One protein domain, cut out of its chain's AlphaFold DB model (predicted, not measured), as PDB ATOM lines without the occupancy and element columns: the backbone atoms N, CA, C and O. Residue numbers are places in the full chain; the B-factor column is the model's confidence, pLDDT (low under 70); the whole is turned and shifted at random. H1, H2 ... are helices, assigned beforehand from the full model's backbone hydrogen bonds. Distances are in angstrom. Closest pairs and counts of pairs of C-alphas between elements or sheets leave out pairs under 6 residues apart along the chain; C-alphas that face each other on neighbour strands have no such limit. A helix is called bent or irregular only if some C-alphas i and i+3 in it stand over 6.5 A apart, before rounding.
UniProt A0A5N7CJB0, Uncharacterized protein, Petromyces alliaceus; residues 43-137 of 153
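What this domain is: This is residues 43 to 137 of the 153 residues of an uncharacterized protein of Petromyces alliaceus (UniProt A0A5N7CJB0). Two long helices, H4 and H2, cross as a narrow X, and two shorter helices, H1 and H3, follow each other nearly end to end along one side of that pair. A long link runs from the end of H3 to the start of H4. The printed part has 95 residues, with four named helices in the order H1, H2, H3, H4 and no named strand; the class is all helix, and the helix packing is mostly crossed. The whole is compact, with a radius of gyration of the C-alphas of 13.9 A, yet elongated, spanning 43 by 24 by 19 A.

How they stand to each other: Start at H4, residues 111 to 136, whose residues 118 to 130 alone touch H2, residues 58 to 80; the closest C-alphas, of Met 71 and Met 126, are 6.6 A apart. The two run the same way at a steep tilt of 37 degrees, only just past shallow. H3, residues 86 to 98, touches H4 with residues 92 to 96 alone, closest at the C-alphas of Cys 96 and Arg 129, 6.0 A, at a steep tilt of 57 degrees, opposite ways. H2 and H3 are close but not clearly touching: the closest C-alphas, of Ser 76 and Met 89, are 6.9 A apart. H1, residues 43 to 53, forms a helical hairpin with H2, a steep tilt of 45 degrees, closest at the C-alphas of Tyr 48 and Cys 61, 6.9 A. H1 and H3 only just touch, with 3 pairs of C-alphas within 8 A. H1 and H4 are apart. Every O i to N i+4 pair is within hydrogen-bond range in H1, H3 and H4, and 17 of 19 in H2.

Where its parts are: Find C-alpha 111 at (206.330, 210.659, 162.393); from there H4 runs 37.5 A to C-alpha 136 at (201.358, 244.690, 177.221). H2 runs 33.0 A with a kink of 26 degrees near residue 69; it is neither bent nor irregular, but only just, C-alphas 66 and 69 being 6.3 A apart. H1 begins at C-alpha 43, (194.102, 237.086, 160.658), and is 15.4 A long; H3 is 18.6 A long.

The domain as a whole: The C-alphas of Gly 83 and Asp 110, the two farthest apart, are 43.0 A apart. The links H1 to H2 and H2 to H3 are tight; the link H3 to H4, residues 99 to 110, is long. The printed part has no cut, its mean pLDDT is 93.0, and no printed residue is under 70.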
ATOM      1  N   PRO A  43     192.856 237.257 159.912       81.38
ATOM      2  CA  PRO A  43     194.102 237.086 160.658       81.38
ATOM      3  C   PRO A  43     194.623 235.641 160.706       81.38
ATOM      4  O   PRO A  43     195.824 235.435 160.549       81.38
ATOM      5  N   GLU A  44     193.753 234.642 160.875       85.62
ATOM      6  CA  GLU A  44     194.141 233.222 160.847       85.62
ATOM      7  C   GLU A  44     194.686 232.825 159.477       85.62
ATOM      8  O   GLU A  44     195.697 232.133 159.389       85.62
ATOM      9  N   LYS A  45     194.097 233.361 158.403       89.75
ATOM     10  CA  LYS A  45     194.612 233.195 157.047       89.75
ATOM     11  C   LYS A  45     196.041 233.725 156.887       89.75
ATOM     12  O   LYS A  45     196.851 233.056 156.263       89.75
ATOM     13  N   LYS A  46     196.399 234.862 157.501       90.12
ATOM     14  CA  LYS A  46     197.794 235.356 157.479       90.12
ATOM     15  C   LYS A  46     198.763 234.407 158.183       90.12
ATOM     16  O   LYS A  46     199.900 234.271 157.742       90.12
ATOM     17  N   LEU A  47     198.327 233.776 159.275       90.88
ATOM     18  CA  LEU A  47     199.118 232.754 159.959       90.88
ATOM     19  C   LEU A  47     199.251 231.503 159.078       90.88
ATOM     20  O   LEU A  47     200.361 231.025 158.896       90.88
ATOM     21  N   TYR A  48     198.164 231.030 158.465       91.75
ATOM     22  CA  TYR A  48     198.187 229.916 157.513       91.75
ATOM     23  C   TYR A  48     199.132 230.184 156.325       91.75
ATOM     24  O   TYR A  48     200.026 229.383 156.056       91.75
ATOM     25  N   ASP A  49     199.013 231.350 155.681       92.69
ATOM     26  CA  ASP A  49     199.878 231.782 154.577       92.69
ATOM     27  C   ASP A  49     201.363 231.834 155.013       92.69
ATOM     28  O   ASP A  49     202.253 231.421 154.261       92.69
ATOM     29  N   LEU A  50     201.645 232.281 156.248       93.19
ATOM     30  CA  LEU A  50     202.987 232.243 156.836       93.19
ATOM     31  C   LEU A  50     203.491 230.802 157.002       93.19
ATOM     32  O   LEU A  50     204.603 230.517 156.556       93.19
ATOM     33  N   LEU A  51     202.708 229.898 157.595       94.31
ATOM     34  CA  LEU A  51     203.095 228.492 157.776       94.31
ATOM     35  C   LEU A  51     203.398 227.831 156.421       94.31
ATOM     36  O   LEU A  51     204.473 227.254 156.239       94.31
ATOM     37  N   CYS A  52     202.535 228.010 155.419       93.50
ATOM     38  CA  CYS A  52     202.790 227.519 154.064       93.50
ATOM     39  C   CYS A  52     204.080 228.111 153.459       93.50
ATOM     40  O   CYS A  52     204.854 227.379 152.843       93.50
ATOM     41  N   SER A  53     204.382 229.397 153.690       94.25
ATOM     42  CA  SER A  53     205.652 230.007 153.248       94.25
ATOM     43  C   SER A  53     206.896 229.425 153.944       94.25
ATOM     44  O   SER A  53     207.979 229.410 153.360       94.25
ATOM     45  N   GLN A  54     206.737 228.897 155.163       94.31
ATOM     46  CA  GLN A  54     207.765 228.173 155.924       94.31
ATOM     47  C   GLN A  54     207.824 226.669 155.574       94.31
ATOM     48  O   GLN A  54     208.564 225.906 156.206       94.31
ATOM     49  N   GLY A  55     207.067 226.239 154.557       94.88
ATOM     50  CA  GLY A  55     207.062 224.877 154.026       94.88
ATOM     51  C   GLY A  55     206.179 223.887 154.786       94.88
ATOM     52  O   GLY A  55     206.400 222.687 154.645       94.88
ATOM     53  N   TRP A  56     205.232 224.360 155.604       96.19
ATOM     54  CA  TRP A  56     204.296 223.488 156.321       96.19
ATOM     55  C   TRP A  56     203.310 222.839 155.345       96.19
ATOM     56  O   TRP A  56     202.825 223.490 154.414       96.19
ATOM     57  N   THR A  57     202.996 221.564 155.571       94.00
ATOM     58  CA  THR A  57     201.951 220.861 154.813       94.00
ATOM     59  C   THR A  57     200.555 221.228 155.321       94.00
ATOM     60  O   THR A  57     200.388 221.661 156.458       94.00
ATOM     61  N   GLU A  58     199.526 221.005 154.503       91.50
ATOM     62  CA  GLU A  58     198.120 221.204 154.887       91.50
ATOM     63  C   GLU A  58     197.735 220.393 156.140       91.50
ATOM     64  O   GLU A  58     197.067 220.908 157.037       91.50
ATOM     65  N   THR A  59     198.234 219.158 156.265       91.31
ATOM     66  CA  THR A  59     198.047 218.307 157.452       91.31
ATOM     67  C   THR A  59     198.749 218.877 158.688       91.31
ATOM     68  O   THR A  59     198.156 218.908 159.766       91.31
ATOM     69  N   GLN A  60     199.984 219.375 158.543       93.25
ATOM     70  CA  GLN A  60     200.722 220.013 159.639       93.25
ATOM     71  C   GLN A  60     200.039 221.313 160.087       93.25
ATOM     72  O   GLN A  60     199.872 221.527 161.286       93.25
ATOM     73  N   CYS A  61     199.575 222.145 159.149       92.75
ATOM     74  CA  CYS A  61     198.735 223.301 159.456       92.75
ATOM     75  C   CYS A  61     197.462 222.872 160.203       92.75
ATOM     76  O   CYS A  61     197.152 223.451 161.239       92.75
ATOM     77  N   SER A  62     196.763 221.836 159.729       90.38
ATOM     78  CA  SER A  62     195.516 221.354 160.342       90.38
ATOM     79  C   SER A  62     195.713 220.943 161.800       90.38
ATOM     80  O   SER A  62     195.080 221.516 162.684       90.38
ATOM     81  N   CYS A  63     196.685 220.069 162.068       89.75
ATOM     82  CA  CYS A  63     197.079 219.687 163.426       89.75
ATOM     83  C   CYS A  63     197.457 220.906 164.296       89.75
ATOM     84  O   CYS A  63     197.012 221.016 165.442       89.75
ATOM     85  N   TYR A  64     198.208 221.865 163.749       92.44
ATOM     86  CA  TYR A  64     198.617 223.063 164.479       92.44
ATOM     87  C   TYR A  64     197.434 223.938 164.918       92.44
ATOM     88  O   TYR A  64     197.369 224.319 166.087       92.44
ATOM     89  N   PHE A  65     196.471 224.231 164.033       90.19
ATOM     90  CA  PHE A  65     195.287 225.014 164.414       90.19
ATOM     91  C   PHE A  65     194.352 224.240 165.359       90.19
ATOM     92  O   PHE A  65     193.782 224.858 166.256       90.19
ATOM     93  N   THR A  66     194.244 222.910 165.256       89.12
ATOM     94  CA  THR A  66     193.507 222.109 166.256       89.12
ATOM     95  C   THR A  66     194.075 222.312 167.666       89.12
ATOM     96  O   THR A  66     193.320 222.476 168.624       89.12
ATOM     97  N   HIS A  67     195.402 222.363 167.814       88.81
ATOM     98  CA  HIS A  67     196.041 222.576 169.115       88.81
ATOM     99  C   HIS A  67     196.120 224.050 169.549       88.81
ATOM    100  O   HIS A  67     196.161 224.327 170.753       88.81
ATOM    101  N   ILE A  68     196.116 225.008 168.612       88.94
ATOM    102  CA  ILE A  68     196.247 226.438 168.938       88.94
ATOM    103  C   ILE A  68     195.065 226.961 169.765       88.94
ATOM    104  O   ILE A  68     195.258 227.854 170.589       88.94
ATOM    105  N   GLU A  69     193.866 226.395 169.599       86.94
ATOM    106  CA  GLU A  69     192.671 226.797 170.351       86.94
ATOM    107  C   GLU A  69     192.739 226.375 171.823       86.94
ATOM    108  O   GLU A  69     192.598 227.225 172.704       86.94
ATOM    109  N   ALA A  70     193.084 225.118 172.112       88.19
ATOM    110  CA  ALA A  70     193.294 224.653 173.487       88.19
ATOM    111  C   ALA A  70     194.425 225.436 174.192       88.19
ATOM    112  O   ALA A  70     194.336 225.783 175.371       88.19
ATOM    113  N   MET A  71     195.484 225.784 173.451       92.06
ATOM    114  CA  MET A  71     196.566 226.641 173.941       92.06
ATOM    115  C   MET A  71     196.098 228.089 174.200       92.06
ATOM    116  O   MET A  71     196.499 228.691 175.200       92.06
ATOM    117  N   LYS A  72     195.243 228.663 173.337       91.50
ATOM    118  CA  LYS A  72     194.624 229.986 173.557       91.50
ATOM    119  C   LYS A  72     193.773 229.980 174.825       91.50
ATOM    120  O   LYS A  72     193.934 230.888 175.633       91.50
ATOM    121  N   GLU A  73     192.934 228.966 175.026       93.00
ATOM    122  CA  GLU A  73     192.096 228.814 176.223       93.00
ATOM    123  C   GLU A  73     192.939 228.733 177.509       93.00
ATOM    124  O   GLU A  73     192.694 229.472 178.466       93.00
ATOM    125  N   ALA A  74     194.005 227.924 177.509       93.19
ATOM    126  CA  ALA A  74     194.934 227.830 178.636       93.19
ATOM    127  C   ALA A  74     195.619 229.176 178.964       93.19
ATOM    128  O   ALA A  74     195.765 229.534 180.138       93.19
ATOM    129  N   LEU A  75     196.002 229.955 177.943       94.06
ATOM    130  CA  LEU A  75     196.540 231.307 178.124       94.06
ATOM    131  C   LEU A  75     195.482 232.287 178.646       94.06
ATOM    132  O   LEU A  75     195.785 233.059 179.556       94.06
ATOM    133  N   SER A  76     194.248 232.230 178.140       94.75
ATOM    134  CA  SER A  76     193.132 233.032 178.651       94.75
ATOM    135  C   SER A  76     192.918 232.780 180.142       94.75
ATOM    136  O   SER A  76     192.934 233.721 180.931       94.75
ATOM    137  N   HIS A  77     192.834 231.515 180.572       95.88
ATOM    138  CA  HIS A  77     192.752 231.171 181.996       95.88
ATOM    139  C   HIS A  77     193.937 231.719 182.808       95.88
ATOM    140  O   HIS A  77     193.738 232.259 183.899       95.88
ATOM    141  N   HIS A  78     195.163 231.635 182.280       94.38
ATOM    142  CA  HIS A  78     196.349 232.187 182.937       94.38
ATOM    143  C   HIS A  78     196.269 233.711 183.133       94.38
ATOM    144  O   HIS A  78     196.629 234.199 184.209       94.38
ATOM    145  N   PHE A  79     195.782 234.468 182.150       95.25
ATOM    146  CA  PHE A  79     195.662 235.926 182.249       95.25
ATOM    147  C   PHE A  79     194.448 236.371 183.077       95.25
ATOM    148  O   PHE A  79     194.598 237.222 183.957       95.25
ATOM    149  N   TYR A  80     193.287 235.725 182.934       96.00
ATOM    150  CA  TYR A  80     192.132 235.968 183.807       96.00
ATOM    151  C   TYR A  80     192.452 235.677 185.283       96.00
ATOM    152  O   TYR A  80     192.069 236.450 186.159       96.00
ATOM    153  N   SER A  81     193.252 234.640 185.581       94.81
ATOM    154  CA  SER A  81     193.727 234.366 186.953       94.81
ATOM    155  C   SER A  81     194.607 235.479 187.552       94.81
ATOM    156  O   SER A  81     194.779 235.545 188.769       94.81
ATOM    157  N   GLN A  82     195.139 236.372 186.712       92.88
ATOM    158  CA  GLN A  82     195.911 237.558 187.099       92.88
ATOM    159  C   GLN A  82     195.062 238.842 187.127       92.88
ATOM    160  O   GLN A  82     195.608 239.925 187.328       92.88
ATOM    161  N   GLY A  83     193.739 238.733 186.958       94.25
ATOM    162  CA  GLY A  83     192.800 239.856 187.021       94.25
ATOM    163  C   GLY A  83     192.687 240.670 185.731       94.25
ATOM    164  O   GLY A  83     192.293 241.831 185.796       94.25
ATOM    165  N   TRP A  84     193.048 240.094 184.581       96.25
ATOM    166  CA  TRP A  84     192.830 240.730 183.278       96.25
ATOM    167  C   TRP A  84     191.336 240.820 182.934       96.25
ATOM    168  O   TRP A  84     190.560 239.950 183.326       96.25
ATOM    169  N   SER A  85     190.942 241.848 182.178       96.19
ATOM    170  CA  SER A  85     189.597 241.966 181.596       96.19
ATOM    171  C   SER A  85     189.502 241.368 180.188       96.19
ATOM    172  O   SER A  85     190.515 241.171 179.511       96.19
ATOM    173  N   ASP A  86     188.270 241.159 179.718       96.62
ATOM    174  CA  ASP A  86     187.980 240.706 178.351       96.62
ATOM    175  C   ASP A  86     188.601 241.641 177.296       96.62
ATOM    176  O   ASP A  86     189.207 241.166 176.339       96.62
ATOM    177  N   ASP A  87     188.559 242.965 177.509       96.62
ATOM    178  CA  ASP A  87     189.201 243.955 176.627       96.62
ATOM    179  C   ASP A  87     190.725 243.754 176.535       96.62
ATOM    180  O   ASP A  87     191.316 243.880 175.461       96.62
ATOM    181  N   GLN A  88     191.383 243.422 177.654       95.75
ATOM    182  CA  GLN A  88     192.826 243.151 177.675       95.75
ATOM    183  C   GLN A  88     193.152 241.828 176.974       95.75
ATOM    184  O   GLN A  88     194.166 241.736 176.276       95.75
ATOM    185  N   MET A  89     192.290 240.818 177.126       96.00
ATOM    186  CA  MET A  89     192.439 239.525 176.459       96.00
ATOM    187  C   MET A  89     192.213 239.638 174.943       96.00
ATOM    188  O   MET A  89     193.004 239.112 174.157       96.00
ATOM    189  N   GLN A  90     191.206 240.404 174.522       94.44
ATOM    190  CA  GLN A  90     190.939 240.736 173.123       94.44
ATOM    191  C   GLN A  90     192.113 241.504 172.497       94.44
ATOM    192  O   GLN A  90     192.614 241.112 171.440       94.44
ATOM    193  N   ALA A  91     192.628 242.533 173.179       94.56
ATOM    194  CA  ALA A  91     193.802 243.275 172.725       94.56
ATOM    195  C   ALA A  91     195.045 242.375 172.588       94.56
ATOM    196  O   ALA A  91     195.831 242.541 171.652       94.56
ATOM    197  N   LEU A  92     195.223 241.391 173.481       95.25
ATOM    198  CA  LEU A  92     196.285 240.391 173.365       95.25
ATOM    199  C   LEU A  92     196.084 239.472 172.154       95.25
ATOM    200  O   LEU A  92     197.045 239.233 171.421       95.25
ATOM    201  N   HIS A  93     194.868 238.976 171.908       92.94
ATOM    202  CA  HIS A  93     194.574 238.172 170.719       92.94
ATOM    203  C   HIS A  93     194.903 238.936 169.430       92.94
ATOM    204  O   HIS A  93     195.644 238.421 168.592       92.94
ATOM    205  N   GLU A  94     194.453 240.187 169.311       92.19
ATOM    206  CA  GLU A  94     194.780 241.067 168.183       92.19
ATOM    207  C   GLU A  94     196.291 241.290 168.046       92.19
ATOM    208  O   GLU A  94     196.843 241.190 166.946       92.19
ATOM    209  N   ARG A  95     197.001 241.516 169.158       93.69
ATOM    210  CA  ARG A  95     198.454 241.718 169.137       93.69
ATOM    211  C   ARG A  95     199.220 240.469 168.694       93.69
ATOM    212  O   ARG A  95     200.162 240.594 167.912       93.69
ATOM    213  N   CYS A  96     198.794 239.281 169.121       92.94
ATOM    214  CA  CYS A  96     199.395 237.996 168.735       92.94
ATOM    215  C   CYS A  96     199.250 237.670 167.238       92.94
ATOM    216  O   CYS A  96     199.993 236.823 166.739       92.94
ATOM    217  N   LEU A  97     198.305 238.322 166.550       88.00
ATOM    218  CA  LEU A  97     198.046 238.205 165.110       88.00
ATOM    219  C   LEU A  97     198.807 239.254 164.274       88.00
ATOM    220  O   LEU A  97     198.885 239.129 163.051       88.00
ATOM    221  N   ILE A  98     199.353 240.291 164.918       89.12
ATOM    222  CA  ILE A  98     200.210 241.315 164.296       89.12
ATOM    223  C   ILE A  98     201.684 240.931 164.461       89.12
ATOM    224  O   ILE A  98     202.439 240.929 163.492       89.12
ATOM    225  N   GLU A  99     202.090 240.589 165.683       92.06
ATOM    226  CA  GLU A  99     203.398 239.998 165.967       92.06
ATOM    227  C   GLU A  99     203.303 238.494 165.664       92.06
ATOM    228  O   GLU A  99     203.016 237.715 166.562       92.06
ATOM    229  N   LEU A 100     203.456 238.075 164.404       90.62
ATOM    230  CA  LEU A 100     203.483 236.649 164.026       90.62
ATOM    231  C   LEU A 100     204.806 235.971 164.461       90.62
ATOM    232  O   LEU A 100     205.793 236.675 164.681       90.62
ATOM    233  N   PRO A 101     204.860 234.631 164.615       90.38
ATOM    234  CA  PRO A 101     206.098 233.940 164.984       90.38
ATOM    235  C   PRO A 101     207.186 234.082 163.906       90.38
ATOM    236  O   PRO A 101     206.963 233.809 162.727       90.38
ATOM    237  N   GLU A 102     208.387 234.484 164.323       87.75
ATOM    238  CA  GLU A 102     209.579 234.541 163.470       87.75
ATOM    239  C   GLU A 102     210.302 233.186 163.451       87.75
ATOM    240  O   GLU A 102     210.339 232.491 164.463       87.75
ATOM    241  N   ASN A 103     210.917 232.831 162.313       87.75
ATOM    242  CA  ASN A 103     211.690 231.592 162.131       87.75
ATOM    243  C   ASN A 103     210.948 230.332 162.629       87.75
ATOM    244  O   ASN A 103     211.406 229.630 163.530       87.75
ATOM    245  N   PHE A 104     209.795 230.052 162.018       91.25
ATOM    246  CA  PHE A 104     208.884 228.978 162.418       91.25
ATOM    247  C   PHE A 104     208.837 227.857 161.354       91.25
ATOM    248  O   PHE A 104     207.817 227.684 160.682       91.25
ATOM    249  N   PRO A 105     209.946 227.127 161.115       93.88
ATOM    250  CA  PRO A 105     210.027 226.149 160.038       93.88
ATOM    251  C   PRO A 105     209.146 224.932 160.323       93.88
ATOM    252  O   PRO A 105     208.987 224.527 161.481       93.88
ATOM    253  N   ALA A 106     208.640 224.341 159.239       95.00
ATOM    254  CA  ALA A 106     207.830 223.129 159.265       95.00
ATOM    255  C   ALA A 106     208.503 221.979 160.033       95.00
ATOM    256  O   ALA A 106     209.723 221.804 159.887       95.00
ATOM    257  N   PRO A 107     207.728 221.173 160.786       95.19
ATOM    258  CA  PRO A 107     208.166 219.869 161.267       95.19
ATOM    259  C   PRO A 107     208.692 219.001 160.119       95.19
ATOM    260  O   PRO A 107     208.133 219.008 159.019       95.19
ATOM    261  N   LYS A 108     209.797 218.287 160.357       93.62
ATOM    262  CA  LYS A 108     210.415 217.373 159.380       93.62
ATOM    263  C   LYS A 108     211.003 216.156 160.070       93.62
ATOM    264  O   LYS A 108     211.791 216.325 161.008       93.62
ATOM    265  N   GLY A 109     210.759 214.962 159.542       94.12
ATOM    266  CA  GLY A 109     211.431 213.742 159.989       94.12
ATOM    267  C   GLY A 109     210.686 212.468 159.614       94.12
ATOM    268  O   GLY A 109     210.052 212.391 158.567       94.12
ATOM    269  N   ASP A 110     210.793 211.468 160.483       95.44
ATOM    270  CA  ASP A 110     209.751 210.456 160.644       95.44
ATOM    271  C   ASP A 110     208.602 211.007 161.515       95.44
ATOM    272  O   ASP A 110     208.657 212.141 161.995       95.44
ATOM    273  N   ALA A 111     207.538 210.218 161.697       91.25
ATOM    274  CA  ALA A 111     206.330 210.659 162.393       91.25
ATOM    275  C   ALA A 111     206.583 211.075 163.855       91.25
ATOM    276  O   ALA A 111     206.055 212.099 164.288       91.25
ATOM    277  N   ASP A 112     207.421 210.338 164.589       94.06
ATOM    278  CA  ASP A 112     207.750 210.642 165.989       94.06
ATOM    279  C   ASP A 112     208.556 211.951 166.087       94.06
ATOM    280  O   ASP A 112     208.329 212.784 166.969       94.06
ATOM    281  N   GLN A 113     209.483 212.168 165.147       95.81
ATOM    282  CA  GLN A 113     210.254 213.402 165.057       95.81
ATOM    283  C   GLN A 113     209.395 214.604 164.614       95.81
ATOM    284  O   GLN A 113     209.652 215.725 165.067       95.81
ATOM    285  N   GLU A 114     208.391 214.408 163.753       94.81
ATOM    286  CA  GLU A 114     207.446 215.463 163.362       94.81
ATOM    287  C   GLU A 114     206.475 215.834 164.487       94.81
ATOM    288  O   GLU A 114     206.291 217.027 164.728       94.81
ATOM    289  N   ASP A 115     205.926 214.864 165.224       93.31
ATOM    290  CA  ASP A 115     205.065 215.126 166.387       93.31
ATOM    291  C   ASP A 115     205.821 215.887 167.488       93.31
ATOM    292  O   ASP A 115     205.373 216.941 167.947       93.31
ATOM    293  N   LEU A 116     207.037 215.450 167.838       95.06
ATOM    294  CA  LEU A 116     207.869 216.170 168.806       95.06
ATOM    295  C   LEU A 116     208.160 217.612 168.354       95.06
ATOM    296  O   LEU A 116     208.115 218.541 169.163       95.06
ATOM    297  N   GLN A 117     208.436 217.829 167.064       96.25
ATOM    298  CA  GLN A 117     208.633 219.178 166.526       96.25
ATOM    299  C   GLN A 117     207.342 220.006 166.539       96.25
ATOM    300  O   GLN A 117     207.404 221.192 166.862       96.25
ATOM    301  N   MET A 118     206.182 219.406 166.259       94.56
ATOM    302  CA  MET A 118     204.874 220.061 166.362       94.56
ATOM    303  C   MET A 118     204.600 220.535 167.795       94.56
ATOM    304  O   MET A 118     204.278 221.704 168.016       94.56
ATOM    305  N   GLN A 119     204.814 219.664 168.784       93.88
ATOM    306  CA  GLN A 119     204.652 220.000 170.200       93.88
ATOM    307  C   GLN A 119     205.609 221.121 170.636       93.88
ATOM    308  O   GLN A 119     205.193 222.059 171.318       93.88
ATOM    309  N   LEU A 120     206.876 221.084 170.203       94.62
ATOM    310  CA  LEU A 120     207.843 222.153 170.480       94.62
ATOM    311  C   LEU A 120     207.411 223.498 169.871       94.62
ATOM    312  O   LEU A 120     207.467 224.515 170.561       94.62
ATOM    313  N   ARG A 121     206.911 223.507 168.628       94.81
ATOM    314  CA  ARG A 121     206.381 224.709 167.954       94.81
ATOM    315  C   ARG A 121     205.174 225.301 168.689       94.81
ATOM    316  O   ARG A 121     205.083 226.519 168.835       94.81
ATOM    317  N   LEU A 122     204.282 224.460 169.214       93.69
ATOM    318  CA  LEU A 122     203.150 224.894 170.044       93.69
ATOM    319  C   LEU A 122     203.609 225.490 171.388       93.69
ATOM    320  O   LEU A 122     203.076 226.508 171.824       93.69
ATOM    321  N   VAL A 123     204.633 224.915 172.028       94.12
ATOM    322  CA  VAL A 123     205.224 225.469 173.262       94.12
ATOM    323  C   VAL A 123     205.928 226.807 173.002       94.12
ATOM    324  O   VAL A 123     205.794 227.737 173.802       94.12
ATOM    325  N   GLU A 124     206.648 226.944 171.888       94.88
ATOM    326  CA  GLU A 124     207.243 228.213 171.448       94.88
ATOM    327  C   GLU A 124     206.171 229.288 171.216       94.88
ATOM    328  O   GLU A 124     206.295 230.394 171.746       94.88
ATOM    329  N   GLU A 125     205.087 228.962 170.505       95.06
ATOM    330  CA  GLU A 125     203.954 229.868 170.280       95.06
ATOM    331  C   GLU A 125     203.272 230.268 171.599       95.06
ATOM    332  O   GLU A 125     203.014 231.454 171.828       95.06
ATOM    333  N   MET A 126     203.035 229.316 172.509       94.69
ATOM    334  CA  MET A 126     202.455 229.586 173.828       94.69
ATOM    335  C   MET A 126     203.313 230.585 174.615       94.69
ATOM    336  O   MET A 126     202.803 231.580 175.138       94.69
ATOM    337  N   ASN A 127     204.627 230.351 174.658       95.31
ATOM    338  CA  ASN A 127     205.586 231.227 175.328       95.31
ATOM    339  C   ASN A 127     205.656 232.610 174.663       95.31
ATOM    340  O   ASN A 127     205.696 233.621 175.363       95.31
ATOM    341  N   ARG A 128     205.610 232.676 173.328       95.62
ATOM    342  CA  ARG A 128     205.597 233.929 172.562       95.62
ATOM    343  C   ARG A 128     204.361 234.772 172.881       95.62
ATOM    344  O   ARG A 128     204.498 235.951 173.208       95.62
ATOM    345  N   ARG A 129     203.164 234.177 172.834       95.56
ATOM    346  CA  ARG A 129     201.902 234.859 173.180       95.56
ATOM    347  C   ARG A 129     201.900 235.321 174.632       95.56
ATOM    348  O   ARG A 129     201.533 236.461 174.911       95.56
ATOM    349  N   LYS A 130     202.388 234.478 175.546       95.50
ATOM    350  CA  LYS A 130     202.548 234.844 176.954       95.50
ATOM    351  C   LYS A 130     203.471 236.059 177.129       95.50
ATOM    352  O   LYS A 130     203.080 237.020 177.786       95.50
ATOM    353  N   ALA A 131     204.638 236.056 176.487       95.44
ATOM    354  CA  ALA A 131     205.604 237.152 176.554       95.44
ATOM    355  C   ALA A 131     205.088 238.463 175.925       95.44
ATOM    356  O   ALA A 131     205.489 239.546 176.349       95.44
ATOM    357  N   ILE A 132     204.191 238.398 174.932       95.81
ATOM    358  CA  ILE A 132     203.463 239.582 174.443       95.81
ATOM    359  C   ILE A 132     202.522 240.103 175.530       95.81
ATOM    360  O   ILE A 132     202.545 241.298 175.820       95.81
ATOM    361  N   GLY A 133     201.743 239.227 176.169       94.75
ATOM    362  CA  GLY A 133     200.813 239.630 177.223       94.75
ATOM    363  C   GLY A 133     201.506 240.285 178.421       94.75
ATOM    364  O   GLY A 133     201.148 241.394 178.816       94.75
ATOM    365  N   GLU A 134     202.574 239.662 178.923       93.56
ATOM    366  CA  GLU A 134     203.409 240.202 180.009       93.56
ATOM    367  C   GLU A 134     204.057 241.556 179.648       93.56
ATOM    368  O   GLU A 134     204.284 242.386 180.529       93.56
ATOM    369  N   ARG A 135     204.317 241.814 178.357       94.44
ATOM    370  CA  ARG A 135     204.821 243.103 177.852       94.44
ATOM    371  C   ARG A 135     203.722 244.168 177.746       94.44
ATOM    372  O   ARG A 135     204.006 245.340 177.969       94.44
ATOM    373  N   MET A 136     202.499 243.777 177.378       93.50
ATOM    374  CA  MET A 136     201.358 244.690 177.221       93.50
ATOM    375  C   MET A 136     200.844 245.212 178.563       93.50
ATOM    376  O   MET A 136     200.603 246.412 178.695       93.50
ATOM    377  N   TYR A 137     200.716 244.333 179.560       88.12
ATOM    378  CA  TYR A 137     200.264 244.696 180.903       88.12
ATOM    379  C   TYR A 137     201.212 244.108 181.957       88.12
ATOM    380  O   TYR A 137     200.935 243.042 182.512       88.12
TER     381      TYR A 137